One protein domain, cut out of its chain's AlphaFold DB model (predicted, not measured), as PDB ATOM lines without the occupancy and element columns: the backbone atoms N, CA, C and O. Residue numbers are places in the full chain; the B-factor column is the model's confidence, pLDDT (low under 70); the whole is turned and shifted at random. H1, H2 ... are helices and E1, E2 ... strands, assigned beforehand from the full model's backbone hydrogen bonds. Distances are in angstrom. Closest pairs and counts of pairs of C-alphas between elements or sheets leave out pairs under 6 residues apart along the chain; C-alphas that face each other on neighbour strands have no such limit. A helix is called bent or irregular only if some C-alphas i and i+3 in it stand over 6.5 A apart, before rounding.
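What this domain is: This is residues 496 to 613 of the 613 residues of an uncharacterized protein of marine sediment metagenome (UniProt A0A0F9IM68). Two small two-stranded hairpins, each with a helix packed on it, make an elongated body: H2 crosses the hairpin E3 and E4 at one end, and H1, near the middle of the whole, packs on strand E1 of the hairpin E1 and E2. From H2 a long link without a named element leads to the last helix, H3, which lies off the body at the other end and whose residues 603 to 608 stick out. The printed part has 118 residues with four named strands and then three named helices, in the order E1, E2, E3, E4, H1, H2, H3; its two sheets, E1 - E2 and E3 - E4, are antiparallel, and the class is mixed, helices and strands. The whole is only just loose, close to compact, with a radius of gyration of the C-alphas of 16.6 A and spans of 48 by 29 by 23 A.

Where its parts are: E1 is residues 496 to 498, 7.0 A long, beginning at C-alpha 496 at (12.823, 16.556, -33.263). E2 is residues 504 to 507, 10.1 A. E3, residues 511 to 516, is 14.4 A long, and E4, residues 519 to 524, is 16.0 A. H1 is residues 532 to 542, 14.4 A; it is irregular, but only just: C-alphas 539 and 542 are 6.6 A apart. H2, residues 554 to 569, runs 22.0 A from C-alpha 554 at (32.990, 7.794, -24.663). H3, residues 596 to 611, runs 22.6 A and ends at C-alpha 611 at (10.626, 20.575, -9.972).

How they stand to each other: E1 and E2 are an antiparallel hairpin at 132 degrees, with N 497 and O 505 within hydrogen-bond range at 2.8 A. The closest C-alphas of E1 and H1 are those of Ile 497 and Val 539, 6.1 A apart. E3 and E4 are an antiparallel hairpin at 144 degrees, with N 514 and O 521 at 2.9 A and N 521 and O 514 at 2.8 A, both within hydrogen-bond range. The closest C-alphas of E4 and H2 are those of Ile 523 and Ala 564, 6.4 A apart. H1 and H2 are close but not clearly touching, about perpendicular at 73 degrees; their closest C-alphas, of Glu 534 and Ile 556, are 6.7 A apart. H3 is apart from H1 and from H2. Each O i to N i+4 pair is within hydrogen-bond range in H2 and H3, and 6 of 7 are in H1.

The domain as a whole: The two C-alphas farthest apart, those of Gly 518 and Thr 596, are 50.7 A from each other. The printed part has no cut and ends at residue 613, the chain's last. The links from H1 to H2, 11 residues, and from H2 to H3, 26 residues, are long. The mean pLDDT of the printed part is 87.1; residues 583 to 593, residue 606 and residues 609 to 613 are under 70.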
ATOM      1  N   PRO A 496      13.449  15.585 -34.148       91.69
ATOM      2  CA  PRO A 496      12.823  16.556 -33.263       91.69
ATOM      3  C   PRO A 496      13.498  16.532 -31.884       91.69
ATOM      4  O   PRO A 496      13.754  15.468 -31.320       91.69
ATOM      5  N   ILE A 497      13.775  17.714 -31.343       92.56
ATOM      6  CA  ILE A 497      14.431  17.938 -30.054       92.56
ATOM      7  C   ILE A 497      13.549  18.860 -29.218       92.56
ATOM      8  O   ILE A 497      13.016  19.842 -29.730       92.56
ATOM      9  N   VAL A 498      13.430  18.571 -27.925       88.62
ATOM     10  CA  VAL A 498      12.834  19.487 -26.946       88.62
ATOM     11  C   VAL A 498      13.965  20.043 -26.090       88.62
ATOM     12  O   VAL A 498      14.659  19.282 -25.417       88.62
ATOM     13  N   PHE A 499      14.183  21.352 -26.147       88.50
ATOM     14  CA  PHE A 499      15.210  22.043 -25.373       88.50
ATOM     15  C   PHE A 499      14.804  22.175 -23.896       88.50
ATOM     16  O   PHE A 499      13.636  22.018 -23.529       88.50
ATOM     17  N   SER A 500      15.771  22.474 -23.025       85.25
ATOM     18  CA  SER A 500      15.543  22.625 -21.578       85.25
ATOM     19  C   SER A 500      14.560  23.750 -21.223       85.25
ATOM     20  O   SER A 500      13.813  23.645 -20.248       85.25
ATOM     21  N   ASP A 501      14.478  24.783 -22.060       88.00
ATOM     22  CA  ASP A 501      13.491  25.863 -21.974       88.00
ATOM     23  C   ASP A 501      12.075  25.450 -22.432       88.00
ATOM     24  O   ASP A 501      11.138  26.238 -22.331       88.00
ATOM     25  N   SER A 502      11.888  24.187 -22.839       85.44
ATOM     26  CA  SER A 502      10.659  23.621 -23.414       85.44
ATOM     27  C   SER A 502      10.329  24.087 -24.835       85.44
ATOM     28  O   SER A 502       9.235  23.795 -25.321       85.44
ATOM     29  N   SER A 503      11.256  24.757 -25.525       84.88
ATOM     30  CA  SER A 503      11.131  25.002 -26.962       84.88
ATOM     31  C   SER A 503      11.354  23.713 -27.762       84.88
ATOM     32  O   SER A 503      12.067  22.804 -27.335       84.88
ATOM     33  N   VAL A 504      10.712  23.615 -28.927       90.12
ATOM     34  CA  VAL A 504      10.865  22.482 -29.850       90.12
ATOM     35  C   VAL A 504      11.715  22.933 -31.030       90.12
ATOM     36  O   VAL A 504      11.473  23.995 -31.599       90.12
ATOM     37  N   GLY A 505      12.696  22.123 -31.414       90.62
ATOM     38  CA  GLY A 505      13.484  22.335 -32.622       90.62
ATOM     39  C   GLY A 505      13.795  21.039 -33.348       90.62
ATOM     40  O   GLY A 505      13.344  19.961 -32.966       90.62
ATOM     41  N   VAL A 506      14.578  21.154 -34.415       92.44
ATOM     42  CA  VAL A 506      15.007  20.027 -35.243       92.44
ATOM     43  C   VAL A 506      16.529  20.021 -35.298       92.44
ATOM     44  O   VAL A 506      17.147  21.026 -35.648       92.44
ATOM     45  N   ALA A 507      17.138  18.889 -34.953       92.94
ATOM     46  CA  ALA A 507      18.561  18.648 -35.131       92.94
ATOM     47  C   ALA A 507      18.765  17.640 -36.261       92.94
ATOM     48  O   ALA A 507      18.239  16.531 -36.215       92.94
ATOM     49  N   THR A 508      19.549  18.009 -37.270       92.69
ATOM     50  CA  THR A 508      19.982  17.072 -38.317       92.69
ATOM     51  C   THR A 508      21.331  16.442 -37.979       92.69
ATOM     52  O   THR A 508      21.571  15.273 -38.272       92.69
ATOM     53  N   GLU A 509      22.220  17.195 -37.323       92.69
ATOM     54  CA  GLU A 509      23.587  16.784 -37.000       92.69
ATOM     55  C   GLU A 509      24.097  17.480 -35.723       92.69
ATOM     56  O   GLU A 509      23.698  18.603 -35.406       92.69
ATOM     57  N   PHE A 510      25.020  16.824 -35.012       95.00
ATOM     58  CA  PHE A 510      25.810  17.400 -33.918       95.00
ATOM     59  C   PHE A 510      27.268  16.964 -34.108       95.00
ATOM     60  O   PHE A 510      27.548  15.762 -34.124       95.00
ATOM     61  N   SER A 511      28.183  17.912 -34.303       96.06
ATOM     62  CA  SER A 511      29.574  17.635 -34.693       96.06
ATOM     63  C   SER A 511      30.536  17.795 -33.522       96.06
ATOM     64  O   SER A 511      30.338  18.656 -32.670       96.06
ATOM     65  N   ILE A 512      31.599  16.992 -33.504       96.56
ATOM     66  CA  ILE A 512      32.731  17.148 -32.579       96.56
ATOM     67  C   ILE A 512      34.061  17.057 -33.329       96.56
ATOM     68  O   ILE A 512      34.171  16.309 -34.302       96.56
ATOM     69  N   GLY A 513      35.073  17.790 -32.863       96.44
ATOM     70  CA  GLY A 513      36.450  17.671 -33.344       96.44
ATOM     71  C   GLY A 513      37.172  16.496 -32.684       96.44
ATOM     72  O   GLY A 513      37.190  16.380 -31.458       96.44
ATOM     73  N   VAL A 514      37.774  15.612 -33.481       96.06
ATOM     74  CA  VAL A 514      38.632  14.517 -32.996       96.06
ATOM     75  C   VAL A 514      39.917  14.434 -33.816       96.06
ATOM     76  O   VAL A 514      39.950  14.818 -34.982       96.06
ATOM     77  N   ARG A 515      40.997  13.888 -33.245       96.38
ATOM     78  CA  ARG A 515      42.228  13.621 -34.007       96.38
ATOM     79  C   ARG A 515      42.143  12.270 -34.721       96.38
ATOM     80  O   ARG A 515      42.126  11.224 -34.071       96.38
ATOM     81  N   ILE A 516      42.135  12.289 -36.052       95.56
ATOM     82  CA  ILE A 516      42.251  11.104 -36.915       95.56
ATOM     83  C   ILE A 516      43.554  11.255 -37.706       95.56
ATOM     84  O   ILE A 516      43.774  12.273 -38.353       95.56
ATOM     85  N   ASP A 517      44.452  10.275 -37.588       93.44
ATOM     86  CA  ASP A 517      45.753  10.249 -38.277       93.44
ATOM     87  C   ASP A 517      46.595  11.528 -38.077       93.44
ATOM     88  O   ASP A 517      47.226  12.050 -38.992       93.44
ATOM     89  N   GLY A 518      46.579  12.060 -36.849       94.12
ATOM     90  CA  GLY A 518      47.339  13.256 -36.463       94.12
ATOM     91  C   GLY A 518      46.716  14.588 -36.893       94.12
ATOM     92  O   GLY A 518      47.254  15.633 -36.537       94.12
ATOM     93  N   LYS A 519      45.576  14.575 -37.596       93.12
ATOM     94  CA  LYS A 519      44.849  15.778 -38.026       93.12
ATOM     95  C   LYS A 519      43.549  15.942 -37.246       93.12
ATOM     96  O   LYS A 519      42.814  14.976 -37.038       93.12
ATOM     97  N   GLU A 520      43.257  17.164 -36.816       95.75
ATOM     98  CA  GLU A 520      41.954  17.504 -36.245       95.75
ATOM     99  C   GLU A 520      40.884  17.435 -37.341       95.75
ATOM    100  O   GLU A 520      41.031  18.025 -38.408       95.75
ATOM    101  N   THR A 521      39.857  16.623 -37.111       94.00
ATOM    102  CA  THR A 521      38.807  16.303 -38.076       94.00
ATOM    103  C   THR A 521      37.458  16.368 -37.375       94.00
ATOM    104  O   THR A 521      37.239  15.675 -36.381       94.00
ATOM    105  N   GLU A 522      36.538  17.170 -37.904       96.69
ATOM    106  CA  GLU A 522      35.152  17.173 -37.440       96.69
ATOM    107  C   GLU A 522      34.404  15.924 -37.905       96.69
ATOM    108  O   GLU A 522      34.501  15.518 -39.070       96.69
ATOM    109  N   ILE A 523      33.626  15.331 -37.002       96.88
ATOM    110  CA  ILE A 523      32.829  14.131 -37.263       96.88
ATOM    111  C   ILE A 523      31.412  14.271 -36.678       96.88
ATOM    112  O   ILE A 523      31.255  14.882 -35.616       96.88
ATOM    113  N   PRO A 524      30.374  13.696 -37.317       97.00
ATOM    114  CA  PRO A 524      29.025  13.681 -36.756       97.00
ATOM    115  C   PRO A 524      28.921  12.660 -35.616       97.00
ATOM    116  O   PRO A 524      29.379  11.525 -35.747       97.00
ATOM    117  N   THR A 525      28.276  13.029 -34.509       97.50
ATOM    118  CA  THR A 525      28.002  12.104 -33.392       97.50
ATOM    119  C   THR A 525      26.740  11.272 -33.620       97.50
ATOM    120  O   THR A 525      26.669  10.129 -33.175       97.50
ATOM    121  N   LEU A 526      25.768  11.800 -34.373       96.88
ATOM    122  CA  LEU A 526      24.515  11.136 -34.745       96.88
ATOM    123  C   LEU A 526      24.717  10.168 -35.927       96.88
ATOM    124  O   LEU A 526      24.335  10.446 -37.064       96.88
ATOM    125  N   VAL A 527      25.345   9.020 -35.654       96.81
ATOM    126  CA  VAL A 527      25.676   7.989 -36.659       96.81
ATOM    127  C   VAL A 527      24.754   6.758 -36.588       96.81
ATOM    128  O   VAL A 527      24.227   6.445 -35.518       96.81
ATOM    129  N   PRO A 528      24.594   5.976 -37.679       96.44
ATOM    130  CA  PRO A 528      23.717   4.794 -37.706       96.44
ATOM    131  C   PRO A 528      24.083   3.675 -36.722       96.44
ATOM    132  O   PRO A 528      23.281   2.780 -36.481       96.44
ATOM    133  N   THR A 529      25.304   3.683 -36.187       96.31
ATOM    134  CA  THR A 529      25.817   2.644 -35.280       96.31
ATOM    135  C   THR A 529      25.465   2.885 -33.807       96.31
ATOM    136  O   THR A 529      25.791   2.044 -32.963       96.31
ATOM    137  N   LEU A 530      24.811   4.006 -33.476       96.75
ATOM    138  CA  LEU A 530      24.351   4.285 -32.115       96.75
ATOM    139  C   LEU A 530      23.241   3.318 -31.678       96.75
ATOM    140  O   LEU A 530      22.279   3.061 -32.412       96.75
ATOM    141  N   THR A 531      23.321   2.827 -30.437       95.75
ATOM    142  CA  THR A 531      22.192   2.110 -29.823       95.75
ATOM    143  C   THR A 531      21.026   3.068 -29.584       95.75
ATOM    144  O   THR A 531      21.169   4.290 -29.651       95.75
ATOM    145  N   GLN A 532      19.838   2.527 -29.302       93.44
ATOM    146  CA  GLN A 532      18.689   3.369 -28.969       93.44
ATOM    147  C   GLN A 532      18.925   4.175 -27.681       93.44
ATOM    148  O   GLN A 532      18.555   5.342 -27.620       93.44
ATOM    149  N   SER A 533      19.585   3.588 -26.676       93.38
ATOM    150  CA  SER A 533      19.929   4.284 -25.431       93.38
ATOM    151  C   SER A 533      20.889   5.453 -25.661       93.38
ATOM    152  O   SER A 533      20.646   6.546 -25.164       93.38
ATOM    153  N   GLU A 534      21.935   5.262 -26.466       96.69
ATOM    154  CA  GLU A 534      22.896   6.314 -26.819       96.69
ATOM    155  C   GLU A 534      22.253   7.436 -27.636       96.69
ATOM    156  O   GLU A 534      22.474   8.613 -27.364       96.69
ATOM    157  N   PHE A 535      21.412   7.078 -28.608       95.88
ATOM    158  CA  PHE A 535      20.626   8.048 -29.364       95.88
ATOM    159  C   PHE A 535      19.718   8.871 -28.440       95.88
ATOM    160  O   PHE A 535      19.694  10.095 -28.532       95.88
ATOM    161  N   ASN A 536      19.031   8.222 -27.497       93.75
ATOM    162  CA  ASN A 536      18.179   8.907 -26.530       93.75
ATOM    163  C   ASN A 536      18.978   9.843 -25.607       93.75
ATOM    164  O   ASN A 536      18.452  10.890 -25.240       93.75
ATOM    165  N   ILE A 537      20.219   9.502 -25.242       96.00
ATOM    166  CA  ILE A 537      21.104  10.400 -24.480       96.00
ATOM    167  C   ILE A 537      21.434  11.648 -25.309       96.00
ATOM    168  O   ILE A 537      21.327  12.765 -24.806       96.00
ATOM    169  N   MET A 538      21.760  11.484 -26.595       96.12
ATOM    170  CA  MET A 538      22.031  12.621 -27.483       96.12
ATOM    171  C   MET A 538      20.822  13.555 -27.603       96.12
ATOM    172  O   MET A 538      20.956  14.764 -27.437       96.12
ATOM    173  N   VAL A 539      19.644  12.986 -27.864       95.31
ATOM    174  CA  VAL A 539      18.406  13.718 -28.177       95.31
ATOM    175  C   VAL A 539      17.761  14.353 -26.948       95.31
ATOM    176  O   VAL A 539      17.152  15.408 -27.078       95.31
ATOM    177  N   ASN A 540      17.890  13.744 -25.766       92.88
ATOM    178  CA  ASN A 540      17.199  14.214 -24.561       92.88
ATOM    179  C   ASN A 540      18.096  14.913 -23.534       92.88
ATOM    180  O   ASN A 540      17.567  15.478 -22.582       92.88
ATOM    181  N   ASP A 541      19.421  14.837 -23.672       94.31
ATOM    182  CA  ASP A 541      20.348  15.454 -22.720       94.31
ATOM    183  C   ASP A 541      21.424  16.284 -23.425       94.31
ATOM    184  O   ASP A 541      21.465  17.499 -23.254       94.31
ATOM    185  N   ILE A 542      22.258  15.672 -24.270       96.06
ATOM    186  CA  ILE A 542      23.429  16.361 -24.843       96.06
ATOM    187  C   ILE A 542      23.025  17.551 -25.728       96.06
ATOM    188  O   ILE A 542      23.484  18.672 -25.503       96.06
ATOM    189  N   ILE A 543      22.169  17.319 -26.730       94.69
ATOM    190  CA  ILE A 543      21.772  18.334 -27.717       94.69
ATOM    191  C   ILE A 543      20.871  19.411 -27.084       94.69
ATOM    192  O   ILE A 543      21.198  20.591 -27.238       94.69
ATOM    193  N   PRO A 544      19.795  19.067 -26.334       94.50
ATOM    194  CA  PRO A 544      18.967  20.053 -25.632       94.50
ATOM    195  C   PRO A 544      19.746  21.000 -24.722       94.50
ATOM    196  O   PRO A 544      19.446  22.191 -24.674       94.50
ATOM    197  N   ASN A 545      20.743  20.473 -24.005       92.94
ATOM    198  CA  ASN A 545      21.485  21.220 -22.992       92.94
ATOM    199  C   ASN A 545      22.788  21.833 -23.525       92.94
ATOM    200  O   ASN A 545      23.525  22.435 -22.749       92.94
ATOM    201  N   ARG A 546      23.076  21.697 -24.830       91.19
ATOM    202  CA  ARG A 546      24.294  22.212 -25.485       91.19
ATOM    203  C   ARG A 546      25.584  21.797 -24.765       91.19
ATOM    204  O   ARG A 546      26.509  22.597 -24.643       91.19
ATOM    205  N   LYS A 547      25.632  20.551 -24.287       92.56
ATOM    206  CA  LYS A 547      26.798  20.030 -23.566       92.56
ATOM    207  C   LYS A 547      28.039  20.018 -24.456       92.56
ATOM    208  O   LYS A 547      27.958  19.763 -25.660       92.56
ATOM    209  N   GLU A 548      29.190  20.300 -23.858       91.56
ATOM    210  CA  GLU A 548      30.472  20.334 -24.558       91.56
ATOM    211  C   GLU A 548      30.917  18.923 -24.976       91.56
ATOM    212  O   GLU A 548      30.499  17.913 -24.409       91.56
ATOM    213  N   ALA A 549      31.844  18.829 -25.938       87.81
ATOM    214  CA  ALA A 549      32.341  17.544 -26.447       87.81
ATOM    215  C   ALA A 549      32.892  16.609 -25.349       87.81
ATOM    216  O   ALA A 549      32.758  15.392 -25.461       87.81
ATOM    217  N   LYS A 550      33.469  17.170 -24.275       91.06
ATOM    218  CA  LYS A 550      34.011  16.424 -23.123       91.06
ATOM    219  C   LYS A 550      32.941  15.730 -22.269       91.06
ATOM    220  O   LYS A 550      33.272  14.873 -21.459       91.06
ATOM    221  N   GLU A 551      31.680  16.119 -22.428       95.38
ATOM    222  CA  GLU A 551      30.542  15.590 -21.670       95.38
ATOM    223  C   GLU A 551      29.782  14.502 -22.445       95.38
ATOM    224  O   GLU A 551      28.871  13.872 -21.906       95.38
ATOM    225  N   ILE A 552      30.146  14.260 -23.708       96.06
ATOM    226  CA  ILE A 552      29.559  13.198 -24.523       96.06
ATOM    227  C   ILE A 552      30.137  11.852 -24.070       96.06
ATOM    228  O   ILE A 552      31.358  11.705 -24.044       96.06
ATOM    229  N   PRO A 553      29.302  10.835 -23.777       97.62
ATOM    230  CA  PRO A 553      29.789   9.514 -23.398       97.62
ATOM    231  C   PRO A 553      30.806   8.935 -24.390       97.62
ATOM    232  O   PRO A 553      30.562   8.886 -25.599       97.62
ATOM    233  N   ASP A 554      31.908   8.389 -23.867       97.31
ATOM    234  CA  ASP A 554      32.990   7.794 -24.663       97.31
ATOM    235  C   ASP A 554      32.506   6.743 -25.670       97.31
ATOM    236  O   ASP A 554      33.107   6.573 -26.733       97.31
ATOM    237  N   SER A 555      31.427   6.012 -25.363       97.56
ATOM    238  CA  SER A 555      30.872   5.006 -26.276       97.56
ATOM    239  C   SER A 555      30.338   5.629 -27.572       97.56
ATOM    240  O   SER A 555      30.565   5.075 -28.652       97.56
ATOM    241  N   ILE A 556      29.716   6.810 -27.488       98.00
ATOM    242  CA  ILE A 556      29.213   7.585 -28.630       98.00
ATOM    243  C   ILE A 556      30.392   8.134 -29.434       98.00
ATOM    244  O   ILE A 556      30.448   7.931 -30.649       98.00
ATOM    245  N   VAL A 557      31.382   8.740 -28.766       97.69
ATOM    246  CA  VAL A 557      32.587   9.287 -29.418       97.69
ATOM    247  C   VAL A 557      33.365   8.190 -30.153       97.69
ATOM    248  O   VAL A 557      33.754   8.370 -31.311       97.69
ATOM    249  N   LYS A 558      33.540   7.011 -29.537       97.75
ATOM    250  CA  LYS A 558      34.204   5.852 -30.162       97.75
ATOM    251  C   LYS A 558      33.458   5.365 -31.404       97.75
ATOM    252  O   LYS A 558      34.098   5.089 -32.420       97.75
ATOM    253  N   LYS A 559      32.123   5.289 -31.362       98.31
ATOM    254  CA  LYS A 559      31.295   4.879 -32.512       98.31
ATOM    255  C   LYS A 559      31.318   5.894 -33.645       98.31
ATOM    256  O   LYS A 559      31.487   5.491 -34.796       98.31
ATOM    257  N   ALA A 560      31.210   7.181 -33.323       97.88
ATOM    258  CA  ALA A 560      31.339   8.269 -34.285       97.88
ATOM    259  C   ALA A 560      32.717   8.236 -34.966       97.88
ATOM    260  O   ALA A 560      32.814   8.240 -36.192       97.88
ATOM    261  N   THR A 561      33.788   8.074 -34.180       97.75
ATOM    262  CA  THR A 561      35.167   7.983 -34.689       97.75
ATOM    263  C   THR A 561      35.365   6.757 -35.577       97.75
ATOM    264  O   THR A 561      35.955   6.857 -36.653       97.75
ATOM    265  N   ALA A 562      34.866   5.588 -35.166       97.88
ATOM    266  CA  ALA A 562      34.950   4.364 -35.961       97.88
ATOM    267  C   ALA A 562      34.178   4.488 -37.286       97.88
ATOM    268  O   ALA A 562      34.662   4.044 -38.329       97.88
ATOM    269  N   HIS A 563      33.004   5.127 -37.258       97.56
ATOM    270  CA  HIS A 563      32.208   5.404 -38.450       97.56
ATOM    271  C   HIS A 563      32.947   6.341 -39.415       97.56
ATOM    272  O   HIS A 563      33.100   6.013 -40.593       97.56
ATOM    273  N   ALA A 564      33.485   7.453 -38.905       97.56
ATOM    274  CA  ALA A 564      34.269   8.404 -39.685       97.56
ATOM    275  C   ALA A 564      35.518   7.756 -40.301       97.56
ATOM    276  O   ALA A 564      35.728   7.867 -41.506       97.56
ATOM    277  N   LYS A 565      36.299   6.993 -39.520       97.88
ATOM    278  CA  LYS A 565      37.478   6.257 -40.016       97.88
ATOM    279  C   LYS A 565      37.125   5.296 -41.150       97.88
ATOM    280  O   LYS A 565      37.853   5.225 -42.137       97.88
ATOM    281  N   LYS A 566      36.003   4.576 -41.036       97.56
ATOM    282  CA  LYS A 566      35.529   3.668 -42.093       97.56
ATOM    283  C   LYS A 566      35.233   4.422 -43.393       97.56
ATOM    284  O   LYS A 566      35.618   3.943 -44.455       97.56
ATOM    285  N   ARG A 567      34.577   5.584 -43.311       97.31
ATOM    286  CA  ARG A 567      34.233   6.416 -44.477       97.31
ATOM    287  C   ARG A 567      35.459   7.065 -45.109       97.31
ATOM    288  O   ARG A 567      35.650   6.925 -46.311       97.31
ATOM    289  N   ILE A 568      36.343   7.649 -44.300       96.81
ATOM    290  CA  ILE A 568      37.605   8.241 -44.769       96.81
ATOM    291  C   ILE A 568      38.459   7.190 -45.489       96.81
ATOM    292  O   ILE A 568      38.951   7.446 -46.583       96.81
ATOM    293  N   LYS A 569      38.568   5.970 -44.938       96.88
ATOM    294  CA  LYS A 569      39.292   4.860 -45.584       96.88
ATOM    295  C   LYS A 569      38.693   4.463 -46.941       96.88
ATOM    296  O   LYS A 569      39.414   3.969 -47.799       96.88
ATOM    297  N   ALA A 570      37.393   4.678 -47.133       96.44
ATOM    298  CA  ALA A 570      36.692   4.454 -48.395       96.44
ATOM    299  C   ALA A 570      36.712   5.678 -49.336       96.44
ATOM    300  O   ALA A 570      36.029   5.661 -50.356       96.44
ATOM    301  N   GLY A 571      37.446   6.747 -49.001       96.25
ATOM    302  CA  GLY A 571      37.477   7.989 -49.781       96.25
ATOM    303  C   GLY A 571      36.199   8.831 -49.673       96.25
ATOM    304  O   GLY A 571      35.963   9.699 -50.507       96.25
ATOM    305  N   GLN A 572      35.357   8.576 -48.668       95.44
ATOM    306  CA  GLN A 572      34.092   9.278 -48.446       95.44
ATOM    307  C   GLN A 572      34.215  10.329 -47.332       95.44
ATOM    308  O   GLN A 572      34.996  10.178 -46.391       95.44
ATOM    309  N   SER A 573      33.383  11.375 -47.400       95.06
ATOM    310  CA  SER A 573      33.246  12.370 -46.322       95.06
ATOM    311  C   SER A 573      32.774  11.707 -45.018       95.06
ATOM    312  O   SER A 573      31.893  10.855 -45.094       95.06
ATOM    313  N   PRO A 574      33.255  12.103 -43.819       96.44
ATOM    314  CA  PRO A 574      32.703  11.637 -42.540       96.44
ATOM    315  C   PRO A 574      31.209  11.937 -42.352       96.44
ATOM    316  O   PRO A 574      30.563  11.290 -41.533       96.44
ATOM    317  N   PHE A 575      30.678  12.909 -43.100       96.38
ATOM    318  CA  PHE A 575      29.289  13.360 -43.060       96.38
ATOM    319  C   PHE A 575      28.426  12.631 -44.095       96.38
ATOM    320  O   PHE A 575      28.934  12.096 -45.088       96.38
ATOM    321  N   ALA A 576      27.114  12.619 -43.856       94.94
ATOM    322  CA  ALA A 576      26.146  12.005 -44.756       94.94
ATOM    323  C   ALA A 576      26.015  12.817 -46.049       94.94
ATOM    324  O   ALA A 576      25.849  14.036 -46.024       94.94
ATOM    325  N   GLN A 577      26.056  12.138 -47.191       92.88
ATOM    326  CA  GLN A 577      25.760  12.730 -48.490       92.88
ATOM    327  C   GLN A 577      24.258  12.635 -48.799       92.88
ATOM    328  O   GLN A 577      23.499  11.915 -48.144       92.88
ATOM    329  N   LYS A 578      23.792  13.397 -49.794       89.75
ATOM    330  CA  LYS A 578      22.395  13.342 -50.252       89.75
ATOM    331  C   LYS A 578      22.068  11.921 -50.736       89.75
ATOM    332  O   LYS A 578      22.777  11.392 -51.583       89.75
ATOM    333  N   GLY A 579      21.002  11.322 -50.207       89.25
ATOM    334  CA  GLY A 579      20.591   9.940 -50.484       89.25
ATOM    335  C   GLY A 579      21.091   8.904 -49.469       89.25
ATOM    336  O   GLY A 579      20.635   7.766 -49.496       89.25
ATOM    337  N   GLU A 580      21.982   9.278 -48.543       91.12
ATOM    338  CA  GLU A 580      22.456   8.389 -47.470       91.12
ATOM    339  C   GLU A 580      21.648   8.525 -46.169       91.12
ATOM    340  O   GLU A 580      21.933   7.833 -45.187       91.12
ATOM    341  N   GLN A 581      20.640   9.402 -46.156       92.50
ATOM    342  CA  GLN A 581      19.722   9.572 -45.037       92.50
ATOM    343  C   GLN A 581      18.926   8.284 -44.851       92.50
ATOM    344  O   GLN A 581      18.016   7.977 -45.621       92.50
ATOM    345  N   LYS A 582      19.234   7.535 -43.797       83.81
ATOM    346  CA  LYS A 582      18.351   6.478 -43.324       83.81
ATOM    347  C   LYS A 582      17.571   7.079 -42.185       83.81
ATOM    348  O   LYS A 582      18.028   7.019 -41.045       83.81
ATOM    349  N   ALA A 583      16.422   7.674 -42.518       68.62
ATOM    350  CA  ALA A 583      15.444   8.055 -41.514       68.62
ATOM    351  C   ALA A 583      15.260   6.834 -40.618       68.62
ATOM    352  O   ALA A 583      14.777   5.784 -41.057       68.62
ATOM    353  N   ARG A 584      15.768   6.929 -39.387       69.94
ATOM    354  CA  ARG A 584      15.510   5.895 -38.400       69.94
ATOM    355  C   ARG A 584      14.003   5.967 -38.259       69.94
ATOM    356  O   ARG A 584      13.499   7.021 -37.891       69.94
ATOM    357  N   SER A 585      13.282   4.917 -38.642       59.41
ATOM    358  CA  SER A 585      11.868   4.821 -38.313       59.41
ATOM    359  C   SER A 585      11.827   4.844 -36.794       59.41
ATOM    360  O   SER A 585      12.087   3.831 -36.141       59.41
ATOM    361  N   ILE A 586      11.660   6.036 -36.223       56.69
ATOM    362  CA  ILE A 586      11.445   6.197 -34.804       56.69
ATOM    363  C   ILE A 586      10.048   5.628 -34.637       56.69
ATOM    364  O   ILE A 586       9.052   6.326 -34.802       56.69
ATOM    365  N   THR A 587       9.969   4.323 -34.395       49.59
ATOM    366  CA  THR A 587       8.769   3.714 -33.849       49.59
ATOM    367  C   THR A 587       8.676   4.264 -32.436       49.59
ATOM    368  O   THR A 587       9.119   3.642 -31.472       49.59
ATOM    369  N   ILE A 588       8.199   5.505 -32.320       52.50
ATOM    370  CA  ILE A 588       7.688   6.026 -31.068       52.50
ATOM    371  C   ILE A 588       6.546   5.071 -30.773       52.50
ATOM    372  O   ILE A 588       5.532   5.119 -31.468       52.50
ATOM    373  N   LYS A 589       6.744   4.141 -29.828       50.91
ATOM    374  CA  LYS A 589       5.631   3.339 -29.326       50.91
ATOM    375  C   LYS A 589       4.568   4.354 -28.924       50.91
ATOM    376  O   LYS A 589       4.852   5.164 -28.033       50.91
ATOM    377  N   PRO A 590       3.412   4.399 -29.606       53.72
ATOM    378  CA  PRO A 590       2.378   5.344 -29.246       53.72
ATOM    379  C   PRO A 590       2.066   5.142 -27.765       53.72
ATOM    380  O   PRO A 590       2.200   4.036 -27.240       53.72
ATOM    381  N   VAL A 591       1.676   6.204 -27.061       56.72
ATOM    382  CA  VAL A 591       1.397   6.116 -25.617       56.72
ATOM    383  C   VAL A 591       0.383   4.999 -25.329       56.72
ATOM    384  O   VAL A 591       0.425   4.389 -24.271       56.72
ATOM    385  N   SER A 592      -0.478   4.629 -26.279       61.03
ATOM    386  CA  SER A 592      -1.350   3.448 -26.200       61.03
ATOM    387  C   SER A 592      -0.610   2.111 -26.014       61.03
ATOM    388  O   SER A 592      -1.117   1.250 -25.304       61.03
ATOM    389  N   GLU A 593       0.585   1.954 -26.581       68.12
ATOM    390  CA  GLU A 593       1.417   0.740 -26.569       68.12
ATOM    391  C   GLU A 593       2.505   0.734 -25.481       68.12
ATOM    392  O   GLU A 593       3.187  -0.278 -25.291       68.12
ATOM    393  N   MET A 594       2.688   1.842 -24.757       79.06
ATOM    394  CA  MET A 594       3.571   1.866 -23.589       79.06
ATOM    395  C   MET A 594       2.941   1.072 -22.443       79.06
ATOM    396  O   MET A 594       1.762   1.247 -22.105       79.06
ATOM    397  N   THR A 595       3.741   0.226 -21.800       88.25
ATOM    398  CA  THR A 595       3.338  -0.462 -20.572       88.25
ATOM    399  C   THR A 595       3.068   0.552 -19.457       88.25
ATOM    400  O   THR A 595       3.588   1.669 -19.458       88.25
ATOM    401  N   THR A 596       2.261   0.173 -18.466       83.25
ATOM    402  CA  THR A 596       1.960   1.038 -17.312       83.25
ATOM    403  C   THR A 596       3.232   1.490 -16.587       83.25
ATOM    404  O   THR A 596       3.307   2.638 -16.156       83.25
ATOM    405  N   ALA A 597       4.251   0.626 -16.524       84.00
ATOM    406  CA  ALA A 597       5.548   0.945 -15.935       84.00
ATOM    407  C   ALA A 597       6.311   2.004 -16.750       84.00
ATOM    408  O   ALA A 597       6.809   2.970 -16.180       84.00
ATOM    409  N   GLU A 598       6.347   1.878 -18.081       77.81
ATOM    410  CA  GLU A 598       6.987   2.867 -18.962       77.81
ATOM    411  C   GLU A 598       6.266   4.222 -18.906       77.81
ATOM    412  O   GLU A 598       6.910   5.267 -18.847       77.81
ATOM    413  N   LYS A 599       4.928   4.216 -18.840       77.81
ATOM    414  CA  LYS A 599       4.126   5.436 -18.647       77.81
ATOM    415  C   LYS A 599       4.415   6.103 -17.310       77.81
ATOM    416  O   LYS A 599       4.544   7.321 -17.259       77.81
ATOM    417  N   GLN A 600       4.498   5.327 -16.229       78.44
ATOM    418  CA  GLN A 600       4.804   5.855 -14.900       78.44
ATOM    419  C   GLN A 600       6.225   6.413 -14.826       78.44
ATOM    420  O   GLN A 600       6.403   7.492 -14.266       78.44
ATOM    421  N   ALA A 601       7.204   5.742 -15.435       74.69
ATOM    422  CA  ALA A 601       8.578   6.226 -15.512       74.69
ATOM    423  C   ALA A 601       8.673   7.550 -16.290       74.69
ATOM    424  O   ALA A 601       9.297   8.498 -15.815       74.69
ATOM    425  N   GLU A 602       7.990   7.659 -17.433       73.12
ATOM    426  CA  GLU A 602       7.977   8.894 -18.225       73.12
ATOM    427  C   GLU A 602       7.229  10.028 -17.502       73.12
ATOM    428  O   GLU A 602       7.695  11.167 -17.453       73.12
ATOM    429  N   LEU A 603       6.110   9.721 -16.838       72.69
ATOM    430  CA  LEU A 603       5.373  10.693 -16.027       72.69
ATOM    431  C   LEU A 603       6.200  11.181 -14.826       72.69
ATOM    432  O   LEU A 603       6.137  12.357 -14.460       72.69
ATOM    433  N   GLN A 604       6.969  10.288 -14.202       81.06
ATOM    434  CA  GLN A 604       7.847  10.615 -13.084       81.06
ATOM    435  C   GLN A 604       9.019  11.487 -13.542       81.06
ATOM    436  O   GLN A 604       9.288  12.510 -12.916       81.06
ATOM    437  N   ARG A 605       9.605  11.180 -14.703       72.50
ATOM    438  CA  ARG A 605      10.619  12.012 -15.356       72.50
ATOM    439  C   ARG A 605      10.106  13.427 -15.654       72.50
ATOM    440  O   ARG A 605      10.774  14.406 -15.330       72.50
ATOM    441  N   ILE A 606       8.892  13.558 -16.196       66.81
ATOM    442  CA  ILE A 606       8.253  14.866 -16.442       66.81
ATOM    443  C   ILE A 606       8.027  15.632 -15.128       66.81
ATOM    444  O   ILE A 606       8.207  16.849 -15.078       66.81
ATOM    445  N   ARG A 607       7.634  14.941 -14.049       70.62
ATOM    446  CA  ARG A 607       7.447  15.557 -12.724       70.62
ATOM    447  C   ARG A 607       8.757  16.056 -12.117       70.62
ATOM    448  O   ARG A 607       8.746  17.111 -11.492       70.62
ATOM    449  N   GLU A 608       9.859  15.337 -12.296       70.25
ATOM    450  CA  GLU A 608      11.183  15.763 -11.826       70.25
ATOM    451  C   GLU A 608      11.699  16.976 -12.606       70.25
ATOM    452  O   GLU A 608      12.142  17.946 -11.995       70.25
ATOM    453  N   LEU A 609      11.523  16.996 -13.930       53.22
ATOM    454  CA  LEU A 609      11.869  18.155 -14.763       53.22
ATOM    455  C   LEU A 609      11.078  19.415 -14.381       53.22
ATOM    456  O   LEU A 609      11.618  20.517 -14.413       53.22
ATOM    457  N   LYS A 610       9.812  19.266 -13.969       60.94
ATOM    458  CA  LYS A 610       8.992  20.389 -13.481       60.94
ATOM    459  C   LYS A 610       9.392  20.909 -12.099       60.94
ATOM    460  O   LYS A 610       9.008  22.024 -11.781       60.94
ATOM    461  N   LYS A 611      10.115  20.132 -11.285       67.31
ATOM    462  CA  LYS A 611      10.626  20.575  -9.972       67.31
ATOM    463  C   LYS A 611      11.962  21.322 -10.062       67.31
ATOM    464  O   LYS A 611      12.381  21.909  -9.073       67.31
ATOM    465  N   LEU A 612      12.642  21.242 -11.208       43.34
ATOM    466  CA  LEU A 612      13.915  21.918 -11.484       43.34
ATOM    467  C   LEU A 612      13.736  23.297 -12.153       43.34
ATOM    468  O   LEU A 612      14.727  23.993 -12.359       43.34
ATOM    469  N   LYS A 613      12.497  23.673 -12.490       42.62
ATOM    470  CA  LYS A 613      12.081  25.045 -12.820       42.62
ATOM    471  C   LYS A 613      11.530  25.704 -11.565       42.62
ATOM    472  O   LYS A 613      11.736  26.928 -11.432       42.62
TER     473      LYS A 613